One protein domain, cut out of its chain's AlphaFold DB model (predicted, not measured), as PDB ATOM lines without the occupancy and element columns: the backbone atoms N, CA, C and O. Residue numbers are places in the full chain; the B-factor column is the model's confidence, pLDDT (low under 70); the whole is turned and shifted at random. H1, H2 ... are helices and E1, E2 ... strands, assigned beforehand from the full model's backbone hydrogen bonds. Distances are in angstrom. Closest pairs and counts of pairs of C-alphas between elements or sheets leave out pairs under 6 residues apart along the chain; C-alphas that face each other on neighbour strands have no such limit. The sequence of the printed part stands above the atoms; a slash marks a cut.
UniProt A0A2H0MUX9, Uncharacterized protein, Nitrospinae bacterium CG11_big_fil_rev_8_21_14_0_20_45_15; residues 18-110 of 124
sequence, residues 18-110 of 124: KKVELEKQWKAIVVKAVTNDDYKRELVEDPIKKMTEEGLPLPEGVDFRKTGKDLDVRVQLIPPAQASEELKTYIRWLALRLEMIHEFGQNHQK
ATOM      1  N   LYS A  18     216.908 207.937 259.070       75.44
ATOM      2  CA  LYS A  18     215.819 207.560 258.159       75.44
ATOM      3  C   LYS A  18     215.240 208.786 257.463       75.44
ATOM      4  O   LYS A  18     214.984 208.741 256.264       75.44
ATOM      5  N   LYS A  19     215.063 209.893 258.191       78.38
ATOM      6  CA  LYS A  19     214.576 211.151 257.605       78.38
ATOM      7  C   LYS A  19     215.562 211.698 256.577       78.38
ATOM      8  O   LYS A  19     215.122 212.144 255.524       78.38
ATOM      9  N   VAL A  20     216.867 211.592 256.839       85.62
ATOM     10  CA  VAL A  20     217.911 212.010 255.885       85.62
ATOM     11  C   VAL A  20     217.795 211.257 254.564       85.62
ATOM     12  O   VAL A  20     217.845 211.876 253.500       85.62
ATOM     13  N   GLU A  21     217.616 209.936 254.616       87.75
ATOM     14  CA  GLU A  21     217.517 209.129 253.398       87.75
ATOM     15  C   GLU A  21     216.233 209.438 252.617       87.75
ATOM     16  O   GLU A  21     216.296 209.667 251.408       87.75
ATOM     17  N   LEU A  22     215.093 209.579 253.305       88.38
ATOM     18  CA  LEU A  22     213.825 209.980 252.681       88.38
ATOM     19  C   LEU A  22     213.932 211.353 251.998       88.38
ATOM     20  O   LEU A  22     213.452 211.552 250.879       88.38
ATOM     21  N   GLU A  23     214.592 212.319 252.641       90.31
ATOM     22  CA  GLU A  23     214.827 213.637 252.052       90.31
ATOM     23  C   GLU A  23     215.767 213.588 250.847       90.31
ATOM     24  O   GLU A  23     215.566 214.319 249.875       90.31
ATOM     25  N   LYS A  24     216.790 212.734 250.885       92.06
ATOM     26  CA  LYS A  24     217.719 212.538 249.769       92.06
ATOM     27  C   LYS A  24     217.016 211.919 248.562       92.06
ATOM     28  O   LYS A  24     217.196 212.416 247.449       92.06
ATOM     29  N   GLN A  25     216.189 210.898 248.776       92.12
ATOM     30  CA  GLN A  25     215.381 210.287 247.719       92.12
ATOM     31  C   GLN A  25     214.403 211.305 247.125       92.12
ATOM     32  O   GLN A  25     214.331 211.461 245.908       92.12
ATOM     33  N   TRP A  26     213.737 212.096 247.971       93.19
ATOM     34  CA  TRP A  26     212.858 213.171 247.509       93.19
ATOM     35  C   TRP A  26     213.604 214.199 246.648       93.19
ATOM     36  O   TRP A  26     213.150 214.549 245.561       93.19
ATOM     37  N   LYS A  27     214.781 214.655 247.092       92.88
ATOM     38  CA  LYS A  27     215.617 215.586 246.318       92.88
ATOM     39  C   LYS A  27     216.009 215.006 244.959       92.88
ATOM     40  O   LYS A  27     215.994 215.743 243.978       92.88
ATOM     41  N   ALA A  28     216.324 213.714 244.883       93.00
ATOM     42  CA  ALA A  28     216.646 213.060 243.617       93.00
ATOM     43  C   ALA A  28     215.463 213.095 242.633       93.00
ATOM     44  O   ALA A  28     215.660 213.444 241.467       93.00
ATOM     45  N   ILE A  29     214.241 212.829 243.111       93.56
ATOM     46  CA  ILE A  29     213.008 212.938 242.312       93.56
ATOM     47  C   ILE A  29     212.823 214.365 241.797       93.56
ATOM     48  O   ILE A  29     212.605 214.566 240.605       93.56
ATOM     49  N   VAL A  30     212.954 215.364 242.674       91.75
ATOM     50  CA  VAL A  30     212.787 216.777 242.298       91.75
ATOM     51  C   VAL A  30     213.818 217.197 241.251       91.75
ATOM     52  O   VAL A  30     213.454 217.809 240.252       91.75
ATOM     53  N   VAL A  31     215.095 216.842 241.429       93.00
ATOM     54  CA  VAL A  31     216.155 217.169 240.460       93.00
ATOM     55  C   VAL A  31     215.867 216.534 239.100       93.00
ATOM     56  O   VAL A  31     215.976 217.212 238.076       93.00
ATOM     57  N   LYS A  32     215.446 215.264 239.071       92.88
ATOM     58  CA  LYS A  32     215.046 214.584 237.830       92.88
ATOM     59  C   LYS A  32     213.844 215.267 237.178       92.88
ATOM     60  O   LYS A  32     213.889 215.554 235.990       92.88
ATOM     61  N   ALA A  33     212.816 215.609 237.952       91.44
ATOM     62  CA  ALA A  33     211.624 216.291 237.449       91.44
ATOM     63  C   ALA A  33     211.897 217.711 236.931       91.44
ATOM     64  O   ALA A  33     211.195 218.187 236.048       91.44
ATOM     65  N   VAL A  34     212.906 218.408 237.454       88.81
ATOM     66  CA  VAL A  34     213.297 219.732 236.942       88.81
ATOM     67  C   VAL A  34     214.123 219.631 235.657       88.81
ATOM     68  O   VAL A  34     214.075 220.537 234.833       88.81
ATOM     69  N   THR A  35     214.894 218.557 235.485       90.94
ATOM     70  CA  THR A  35     215.858 218.415 234.378       90.94
ATOM     71  C   THR A  35     215.363 217.548 233.222       90.94
ATOM     72  O   THR A  35     215.978 217.555 232.159       90.94
ATOM     73  N   ASN A  36     214.273 216.803 233.411       91.75
ATOM     74  CA  ASN A  36     213.703 215.900 232.420       91.75
ATOM     75  C   ASN A  36     212.172 216.056 232.378       91.75
ATOM     76  O   ASN A  36     211.463 215.597 233.277       91.75
ATOM     77  N   ASP A  37     211.669 216.698 231.320       89.12
ATOM     78  CA  ASP A  37     210.238 216.961 231.131       89.12
ATOM     79  C   ASP A  37     209.404 215.683 230.951       89.12
ATOM     80  O   ASP A  37     208.290 215.614 231.474       89.12
ATOM     81  N   ASP A  38     209.925 214.651 230.276       91.44
ATOM     82  CA  ASP A  38     209.223 213.367 230.142       91.44
ATOM     83  C   ASP A  38     209.070 212.690 231.506       91.44
ATOM     84  O   ASP A  38     207.974 212.268 231.873       91.44
ATOM     85  N   TYR A  39     210.143 212.667 232.303       93.38
ATOM     86  CA  TYR A  39     210.094 212.165 233.675       93.38
ATOM     87  C   TYR A  39     209.100 212.960 234.522       93.38
ATOM     88  O   TYR A  39     208.346 212.381 235.303       93.38
ATOM     89  N   LYS A  40     209.072 214.289 234.367       90.56
ATOM     90  CA  LYS A  40     208.117 215.144 235.071       90.56
ATOM     91  C   LYS A  40     206.676 214.831 234.683       90.56
ATOM     92  O   LYS A  40     205.844 214.733 235.580       90.56
ATOM     93  N   ARG A  41     206.375 214.641 233.393       90.94
ATOM     94  CA  ARG A  41     205.036 214.230 232.936       90.94
ATOM     95  C   ARG A  41     204.633 212.909 233.587       90.94
ATOM     96  O   ARG A  41     203.584 212.853 234.217       90.94
ATOM     97  N   GLU A  42     205.500 211.901 233.527       92.69
ATOM     98  CA  GLU A  42     205.233 210.594 234.139       92.69
ATOM     99  C   GLU A  42     205.043 210.683 235.665       92.69
ATOM    100  O   GLU A  42     204.205 209.980 236.231       92.69
ATOM    101  N   LEU A  43     205.808 211.549 236.341       93.94
ATOM    102  CA  LEU A  43     205.693 211.799 237.781       93.94
ATOM    103  C   LEU A  43     204.357 212.448 238.147       93.94
ATOM    104  O   LEU A  43     203.793 212.112 239.182       93.94
ATOM    105  N   VAL A  44     203.846 213.365 237.328       92.56
ATOM    106  CA  VAL A  44     202.542 213.999 237.568       92.56
ATOM    107  C   VAL A  44     201.399 213.027 237.265       92.56
ATOM    108  O   VAL A  44     200.440 212.980 238.028       92.56
ATOM    109  N   GLU A  45     201.504 212.224 236.204       92.38
ATOM    110  CA  GLU A  45     200.474 211.251 235.809       92.38
ATOM    111  C   GLU A  45     200.329 210.100 236.817       92.38
ATOM    112  O   GLU A  45     199.214 209.669 237.134       92.38
ATOM    113  N   ASP A  46     201.446 209.591 237.348       92.44
ATOM    114  CA  ASP A  46     201.440 208.557 238.384       92.44
ATOM    115  C   ASP A  46     202.503 208.793 239.473       92.44
ATOM    116  O   ASP A  46     203.541 208.115 239.517       92.44
ATOM    117  N   PRO A  47     202.232 209.713 240.417       92.81
ATOM    118  CA  PRO A  47     203.212 210.098 241.424       92.81
ATOM    119  C   PRO A  47     203.549 208.962 242.386       92.81
ATOM    120  O   PRO A  47     204.708 208.797 242.754       92.81
ATOM    121  N   ILE A  48     202.574 208.124 242.757       93.44
ATOM    122  CA  ILE A  48     202.812 206.991 243.664       93.44
ATOM    123  C   ILE A  48     203.740 205.965 243.027       93.44
ATOM    124  O   ILE A  48     204.681 205.498 243.676       93.44
ATOM    125  N   LYS A  49     203.503 205.630 241.755       93.56
ATOM    126  CA  LYS A  49     204.354 204.692 241.028       93.56
ATOM    127  C   LYS A  49     205.780 205.230 240.930       93.56
ATOM    128  O   LYS A  49     206.710 204.532 241.327       93.56
ATOM    129  N   LYS A  50     205.953 206.481 240.486       94.00
ATOM    130  CA  LYS A  50     207.284 207.088 240.336       94.00
ATOM    131  C   LYS A  50     208.031 207.257 241.652       94.00
ATOM    132  O   LYS A  50     209.213 206.941 241.714       94.00
ATOM    133  N   MET A  51     207.357 207.697 242.713       93.31
ATOM    134  CA  MET A  51     207.980 207.785 244.036       93.31
ATOM    135  C   MET A  51     208.443 206.410 244.526       93.31
ATOM    136  O   MET A  51     209.556 206.289 245.030       93.31
ATOM    137  N   THR A  52     207.647 205.359 244.301       92.38
ATOM    138  CA  THR A  52     208.010 203.984 244.676       92.38
ATOM    139  C   THR A  52     209.230 203.473 243.901       92.38
ATOM    140  O   THR A  52     210.134 202.906 244.513       92.38
ATOM    141  N   GLU A  53     209.297 203.706 242.585       92.44
ATOM    142  CA  GLU A  53     210.454 203.349 241.737       92.44
ATOM    143  C   GLU A  53     211.760 204.011 242.213       92.44
ATOM    144  O   GLU A  53     212.840 203.441 242.080       92.44
ATOM    145  N   GLU A  54     211.655 205.195 242.812       89.69
ATOM    146  CA  GLU A  54     212.776 206.001 243.310       89.69
ATOM    147  C   GLU A  54     213.086 205.745 244.796       89.69
ATOM    148  O   GLU A  54     213.905 206.434 245.408       89.69
ATOM    149  N   GLY A  55     212.447 204.731 245.388       89.50
ATOM    150  CA  GLY A  55     212.707 204.287 246.755       89.50
ATOM    151  C   GLY A  55     211.900 205.008 247.836       89.50
ATOM    152  O   GLY A  55     212.191 204.814 249.015       89.50
ATOM    153  N   LEU A  56     210.870 205.772 247.465       90.62
ATOM    154  CA  LEU A  56     209.874 206.359 248.370       90.62
ATOM    155  C   LEU A  56     208.522 205.632 248.253       90.62
ATOM    156  O   LEU A  56     207.569 206.183 247.691       90.62
ATOM    157  N   PRO A  57     208.407 204.387 248.755       90.44
ATOM    158  CA  PRO A  57     207.151 203.657 248.728       90.44
ATOM    159  C   PRO A  57     206.138 204.240 249.717       90.44
ATOM    160  O   PRO A  57     206.487 204.867 250.728       90.44
ATOM    161  N   LEU A  58     204.864 203.945 249.457       89.88
ATOM    162  CA  LEU A  58     203.829 204.105 250.469       89.88
ATOM    163  C   LEU A  58     204.094 203.156 251.647       89.88
ATOM    164  O   LEU A  58     204.448 201.995 251.431       89.88
ATOM    165  N   PRO A  59     203.931 203.632 252.890       88.38
ATOM    166  CA  PRO A  59     204.062 202.781 254.060       88.38
ATOM    167  C   PRO A  59     202.923 201.754 254.119       88.38
ATOM    168  O   PRO A  59     201.824 201.980 253.613       88.38
ATOM    169  N   GLU A  60     203.192 200.619 254.759       87.06
ATOM    170  CA  GLU A  60     202.242 199.514 254.859       87.06
ATOM    171  C   GLU A  60     200.930 199.937 255.542       87.06
ATOM    172  O   GLU A  60     200.919 200.711 256.504       87.06
ATOM    173  N   GLY A  61     199.810 199.429 255.025       87.50
ATOM    174  CA  GLY A  61     198.476 199.720 255.552       87.50
ATOM    175  C   GLY A  61     197.946 201.117 255.220       87.50
ATOM    176  O   GLY A  61     196.877 201.475 255.708       87.50
ATOM    177  N   VAL A  62     198.665 201.908 254.414       91.94
ATOM    178  CA  VAL A  62     198.161 203.172 253.866       91.94
ATOM    179  C   VAL A  62     197.547 202.934 252.501       91.94
ATOM    180  O   VAL A  62     198.233 202.576 251.544       91.94
ATOM    181  N   ASP A  63     196.250 203.200 252.413       93.31
ATOM    182  CA  ASP A  63     195.537 203.248 251.146       93.31
ATOM    183  C   ASP A  63     195.702 204.621 250.490       93.31
ATOM    184  O   ASP A  63     196.040 205.624 251.129       93.31
ATOM    185  N   PHE A  64     195.432 204.694 249.192       93.81
ATOM    186  CA  PHE A  64     195.418 205.957 248.469       93.81
ATOM    187  C   PHE A  64     194.240 206.029 247.504       93.81
ATOM    188  O   PHE A  64     193.781 205.029 246.951       93.81
ATOM    189  N   ARG A  65     193.772 207.251 247.261       93.38
ATOM    190  CA  ARG A  65     192.765 207.555 246.250       93.38
ATOM    191  C   ARG A  65     193.346 208.529 245.239       93.38
ATOM    192  O   ARG A  65     193.821 209.598 245.612       93.38
ATOM    193  N   LYS A  66     193.268 208.163 243.961       92.81
ATOM    194  CA  LYS A  66     193.587 209.049 242.839       92.81
ATOM    195  C   LYS A  66     192.318 209.747 242.354       92.81
ATOM    196  O   LYS A  66     191.265 209.118 242.231       92.81
ATOM    197  N   THR A  67     192.422 211.038 242.079       91.56
ATOM    198  CA  THR A  67     191.368 211.864 241.470       91.56
ATOM    199  C   THR A  67     191.982 212.754 240.397       91.56
ATOM    200  O   THR A  67     193.154 213.086 240.501       91.56
ATOM    201  N   GLY A  68     191.202 213.158 239.394       87.56
ATOM    202  CA  GLY A  68     191.726 213.890 238.235       87.56
ATOM    203  C   GLY A  68     192.260 212.962 237.141       87.56
ATOM    204  O   GLY A  68     192.130 211.737 237.237       87.56
ATOM    205  N   LYS A  69     192.783 213.550 236.063       82.69
ATOM    206  CA  LYS A  69     193.315 212.847 234.884       82.69
ATOM    207  C   LYS A  69     194.522 213.596 234.322       82.69
ATOM    208  O   LYS A  69     194.648 214.799 234.546       82.69
ATOM    209  N   ASP A  70     195.364 212.879 233.585       82.88
ATOM    210  CA  ASP A  70     196.535 213.419 232.888       82.88
ATOM    211  C   ASP A  70     197.445 214.224 233.838       82.88
ATOM    212  O   ASP A  70     197.981 213.674 234.797       82.88
ATOM    213  N   LEU A  71     197.582 215.536 233.622       82.81
ATOM    214  CA  LEU A  71     198.436 216.425 234.421       82.81
ATOM    215  C   LEU A  71     197.742 217.052 235.650       82.81
ATOM    216  O   LEU A  71     198.351 217.851 236.361       82.81
ATOM    217  N   ASP A  72     196.476 216.714 235.906       86.38
ATOM    218  CA  ASP A  72     195.700 217.180 237.069       86.38
ATOM    219  C   ASP A  72     195.439 216.049 238.080       86.38
ATOM    220  O   ASP A  72     194.434 216.021 238.791       86.38
ATOM    221  N   VAL A  73     196.328 215.056 238.132       89.56
ATOM    222  CA  VAL A  73     196.196 213.934 239.065       89.56
ATOM    223  C   VAL A  73     196.531 214.386 240.485       89.56
ATOM    224  O   VAL A  73     197.642 214.808 240.794       89.56
ATOM    225  N   ARG A  74     195.554 214.235 241.379       91.75
ATOM    226  CA  ARG A  74     195.693 214.416 242.826       91.75
ATOM    227  C   ARG A  74     195.665 213.072 243.528       91.75
ATOM    228  O   ARG A  74     194.880 212.189 243.168       91.75
ATOM    229  N   VAL A  75     196.482 212.945 244.569       93.31
ATOM    230  CA  VAL A  75     196.552 211.734 245.385       93.31
ATOM    231  C   VAL A  75     196.267 212.058 246.838       93.31
ATOM    232  O   VAL A  75     197.019 212.772 247.492       93.31
ATOM    233  N   GLN A  76     195.192 211.473 247.354       93.25
ATOM    234  CA  GLN A  76     194.849 211.530 248.765       93.25
ATOM    235  C   GLN A  76     195.313 210.248 249.457       93.25
ATOM    236  O   GLN A  76     194.912 209.154 249.059       93.25
ATOM    237  N   LEU A  77     196.125 210.384 250.506       93.94
ATOM    238  CA  LEU A  77     196.543 209.264 251.352       93.94
ATOM    239  C   LEU A  77     195.531 209.030 252.474       93.94
ATOM    240  O   LEU A  77     195.073 209.979 253.116       93.94
ATOM    241  N   ILE A  78     195.202 207.766 252.718       93.06
ATOM    242  CA  ILE A  78     194.226 207.324 253.710       93.06
ATOM    243  C   ILE A  78     194.987 206.526 254.780       93.06
ATOM    244  O   ILE A  78     195.396 205.392 254.526       93.06
ATOM    245  N   PRO A  79     195.234 207.109 255.968       90.69
ATOM    246  CA  PRO A  79     195.920 206.406 257.045       90.69
ATOM    247  C   PRO A  79     195.052 205.267 257.608       90.69
ATOM    248  O   PRO A  79     193.828 205.419 257.684       90.69
ATOM    249  N   PRO A  80     195.658 204.171 258.101       91.12
ATOM    250  CA  PRO A  80     194.916 203.139 258.812       91.12
ATOM    251  C   PRO A  80     194.362 203.683 260.136       91.12
ATOM    252  O   PRO A  80     194.963 204.551 260.776       91.12
ATOM    253  N   ALA A  81     193.230 203.135 260.590       88.25
ATOM    254  CA  ALA A  81     192.517 203.617 261.780       88.25
ATOM    255  C   ALA A  81     193.374 203.635 263.063       88.25
ATOM    256  O   ALA A  81     193.143 204.456 263.946       88.25
ATOM    257  N   GLN A  82     194.375 202.753 263.157       89.44
ATOM    258  CA  GLN A  82     195.285 202.638 264.303       89.44
ATOM    259  C   GLN A  82     196.727 203.054 263.960       89.44
ATOM    260  O   GLN A  82     197.682 202.503 264.502       89.44
ATOM    261  N   ALA A  83     196.909 204.014 263.047       89.12
ATOM    262  CA  ALA A  83     198.236 204.517 262.698       89.12
ATOM    263  C   ALA A  83     198.975 205.102 263.918       89.12
ATOM    264  O   ALA A  83     198.409 205.893 264.680       89.12
ATOM    265  N   SER A  84     200.262 204.769 264.057       91.38
ATOM    266  CA  SER A  84     201.151 205.406 265.032       91.38
ATOM    267  C   SER A  84     201.398 206.879 264.679       91.38
ATOM    268  O   SER A  84     201.221 207.298 263.534       91.38
ATOM    269  N   GLU A  85     201.837 207.687 265.647       89.00
ATOM    270  CA  GLU A  85     202.173 209.098 265.395       89.00
ATOM    271  C   GLU A  85     203.349 209.251 264.414       89.00
ATOM    272  O   GLU A  85     203.351 210.160 263.581       89.00
ATOM    273  N   GLU A  86     204.309 208.324 264.447       87.88
ATOM    274  CA  GLU A  86     205.409 208.255 263.476       87.88
ATOM    275  C   GLU A  86     204.871 208.017 262.058       87.88
ATOM    276  O   GLU A  86     205.198 208.766 261.134       87.88
ATOM    277  N   LEU A  87     203.961 207.050 261.899       88.69
ATOM    278  CA  LEU A  87     203.328 206.756 260.617       88.69
ATOM    279  C   LEU A  87     202.491 207.941 260.123       88.69
ATOM    280  O   LEU A  87     202.622 208.344 258.971       88.69
ATOM    281  N   LYS A  88     201.679 208.568 260.983       90.25
ATOM    282  CA  LYS A  88     200.911 209.775 260.621       90.25
ATOM    283  C   LYS A  88     201.822 210.921 260.188       90.25
ATOM    284  O   LYS A  88     201.485 211.646 259.254       90.25
ATOM    285  N   THR A  89     202.966 211.086 260.848       91.06
ATOM    286  CA  THR A  89     203.962 212.102 260.488       91.06
ATOM    287  C   THR A  89     204.541 211.829 259.109       91.06
ATOM    288  O   THR A  89     204.594 212.738 258.280       91.06
ATOM    289  N   TYR A  90     204.899 210.578 258.826       89.94
ATOM    290  CA  TYR A  90     205.396 210.184 257.514       89.94
ATOM    291  C   TYR A  90     204.330 210.333 256.417       89.94
ATOM    292  O   TYR A  90     204.615 210.873 255.352       89.94
ATOM    293  N   ILE A  91     203.073 209.976 256.694       91.69
ATOM    294  CA  ILE A  91     201.950 210.172 255.762       91.69
ATOM    295  C   ILE A  91     201.738 211.655 255.456       91.69
ATOM    296  O   ILE A  91     201.571 212.016 254.296       91.69
ATOM    297  N   ARG A  92     201.776 212.537 256.465       92.00
ATOM    298  CA  ARG A  92     201.694 213.994 256.247       92.00
ATOM    299  C   ARG A  92     202.865 214.502 255.415       92.00
ATOM    300  O   ARG A  92     202.673 215.345 254.542       92.00
ATOM    301  N   TRP A  93     204.065 213.986 255.675       93.12
ATOM    302  CA  TRP A  93     205.251 214.315 254.897       93.12
ATOM    303  C   TRP A  93     205.062 213.927 253.426       93.12
ATOM    304  O   TRP A  93     205.240 214.790 252.569       93.12
ATOM    305  N   LEU A  94     204.609 212.701 253.140       93.69
ATOM    306  CA  LEU A  94     204.301 212.230 251.785       93.69
ATOM    307  C   LEU A  94     203.183 213.043 251.123       93.69
ATOM    308  O   LEU A  94     203.333 213.461 249.981       93.69
ATOM    309  N   ALA A  95     202.092 213.318 251.842       93.50
ATOM    310  CA  ALA A  95     200.965 214.095 251.329       93.50
ATOM    311  C   ALA A  95     201.399 215.491 250.858       93.50
ATOM    312  O   ALA A  95     201.001 215.921 249.780       93.50
ATOM    313  N   LEU A  96     202.283 216.167 251.604       93.38
ATOM    314  CA  LEU A  96     202.823 217.461 251.182       93.38
ATOM    315  C   LEU A  96     203.622 217.353 249.873       93.38
ATOM    316  O   LEU A  96     203.527 218.226 249.020       93.38
ATOM    317  N   ARG A  97     204.401 216.279 249.696       93.38
ATOM    318  CA  ARG A  97     205.187 216.062 248.471       93.38
ATOM    319  C   ARG A  97     204.293 215.750 247.272       93.38
ATOM    320  O   ARG A  97     204.585 216.206 246.175       93.38
ATOM    321  N   LEU A  98     203.198 215.023 247.485       93.88
ATOM    322  CA  LEU A  98     202.198 214.760 246.449       93.88
ATOM    323  C   LEU A  98     201.506 216.048 245.988       93.88
ATOM    324  O   LEU A  98     201.342 216.237 244.785       93.88
ATOM    325  N   GLU A  99     201.187 216.961 246.910       91.94
ATOM    326  CA  GLU A  99     200.684 218.292 246.542       91.94
ATOM    327  C   GLU A  99     201.736 219.092 245.757       91.94
ATOM    328  O   GLU A  99     201.413 219.648 244.713       91.94
ATOM    329  N   MET A 100     203.014 219.059 246.160       91.69
ATOM    330  CA  MET A 100     204.085 219.713 245.392       91.69
ATOM    331  C   MET A 100     204.226 219.149 243.969       91.69
ATOM    332  O   MET A 100     204.476 219.911 243.037       91.69
ATOM    333  N   ILE A 101     204.086 217.828 243.785       92.19
ATOM    334  CA  ILE A 101     204.103 217.196 242.455       92.19
ATOM    335  C   ILE A 101     202.916 217.683 241.618       92.19
ATOM    336  O   ILE A 101     203.098 218.037 240.451       92.19
ATOM    337  N   HIS A 102     201.722 217.741 242.212       91.12
ATOM    338  CA  HIS A 102     200.531 218.266 241.543       91.12
ATOM    339  C   HIS A 102     200.748 219.715 241.084       91.12
ATOM    340  O   HIS A 102     200.585 220.015 239.901       91.12
ATOM    341  N   GLU A 103     201.234 220.590 241.968       88.62
ATOM    342  CA  GLU A 103     201.576 221.979 241.630       88.62
ATOM    343  C   GLU A 103     202.641 222.068 240.522       88.62
ATOM    344  O   GLU A 103     202.564 222.926 239.636       88.62
ATOM    345  N   PHE A 104     203.611 221.148 240.521       84.19
ATOM    346  CA  PHE A 104     204.629 221.041 239.474       84.19
ATOM    347  C   PHE A 104     204.013 220.826 238.088       84.19
ATOM    348  O   PHE A 104     204.474 221.446 237.122       84.19
ATOM    349  N   GLY A 105     202.982 219.983 237.993       81.06
ATOM    350  CA  GLY A 105     202.225 219.734 236.763       81.06
ATOM    351  C   GLY A 105     201.386 220.933 236.318       81.06
ATOM    352  O   GLY A 105     201.369 221.276 235.136       81.06
ATOM    353  N   GLN A 106     200.768 221.640 237.266       79.00
ATOM    354  CA  GLN A 106     199.948 222.825 236.984       79.00
ATOM    355  C   GLN A 106     200.773 224.014 236.464       79.00
ATOM    356  O   GLN A 106     200.310 224.779 235.613       79.00
ATOM    357  N   ASN A 107     202.023 224.162 236.917       65.62
ATOM    358  CA  ASN A 107     202.904 225.224 236.427       65.62
ATOM    359  C   ASN A 107     203.245 225.086 234.933       65.62
ATOM    360  O   ASN A 107     203.420 226.107 234.274       65.62
ATOM    361  N   HIS A 108     203.278 223.873 234.365       53.00
ATOM    362  CA  HIS A 108     203.465 223.693 232.915       53.00
ATOM    363  C   HIS A 108     202.265 224.194 232.096       53.00
ATOM    364  O   HIS A 108     202.464 224.712 231.001       53.00
ATOM    365  N   GLN A 109     201.036 224.122 232.624       51.38
ATOM    366  CA  GLN A 109     199.851 224.624 231.914       51.38
ATOM    367  C   GLN A 109     199.817 226.156 231.811       51.38
ATOM    368  O   GLN A 109     199.311 226.690 230.826       51.38
ATOM    369  N   LYS A 110     200.388 226.884 232.780       46.00
ATOM    370  CA  LYS A 110     200.398 228.359 232.752       46.00
ATOM    371  C   LYS A 110     201.355 228.952 231.716       46.00
ATOM    372  O   LYS A 110     201.057 230.012 231.175       46.00
TER     373      LYS A 110
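AT A GLANCE: This is residues 18 to 110 of the 124 residues of an uncharacterized protein of Nitrospinae bacterium CG11_big_fil_rev_8_21_14_0_20_45_15 (UniProt A0A2H0MUX9). The long helix H4 runs between H1, beside it on one side, and a two-stranded antiparallel hairpin, E1 and E2, along its other side with E2 nearer to it; short H2 crosses from the last residues of H1 to residues 101 to 105 of H4, and short H3 follows, close to H4 at Pro 47 and to H1 at Met 51. The 93 printed residues, mostly helix, run H1 H2 H3 E1 E2 H4. The whole is compact, radius of gyration of the C-alphas 13.1 A, spans 40 by 29 by 19 A.

HOW THE PARTS SIT: Between E1, residues 63 to 67, and E2, residues 74 to 78, N 65 and O 76 are 2.9 A apart, within hydrogen-bond range. E2 and H4, residues 85 to 110, have closest C-alphas Arg 74 and His 102, 6.3 A. H2, residues 37 to 45, touches H4 at residues 101 to 105 alone, closest C-alphas Val 44 and Gly 105, 5.8 A. H1, residues 18 to 35, is near H4, with 14 pairs of C-alphas within 10 A. H3, residues 47 to 53, touches H2 only at the corner, closest C-alphas Leu 43 and Lys 50, 5.6 A. Every O i to N i+4 pair is within hydrogen-bond range in H1, H2 and H3, and 19 of 22 in H4.

IN THESE COORDINATES: H1, 26.1 A long, begins at C-alpha 18 (215.819, 207.560, 258.159). H4, 37.9 A, ends at C-alpha 110 (200.398, 228.359, 232.752).

THE WHOLE: The farthest C-alphas, Gln 82 and Lys 110, are 41.0 A apart. The printed part has no cut and no long link. Residues 107 to 110 are under pLDDT 70.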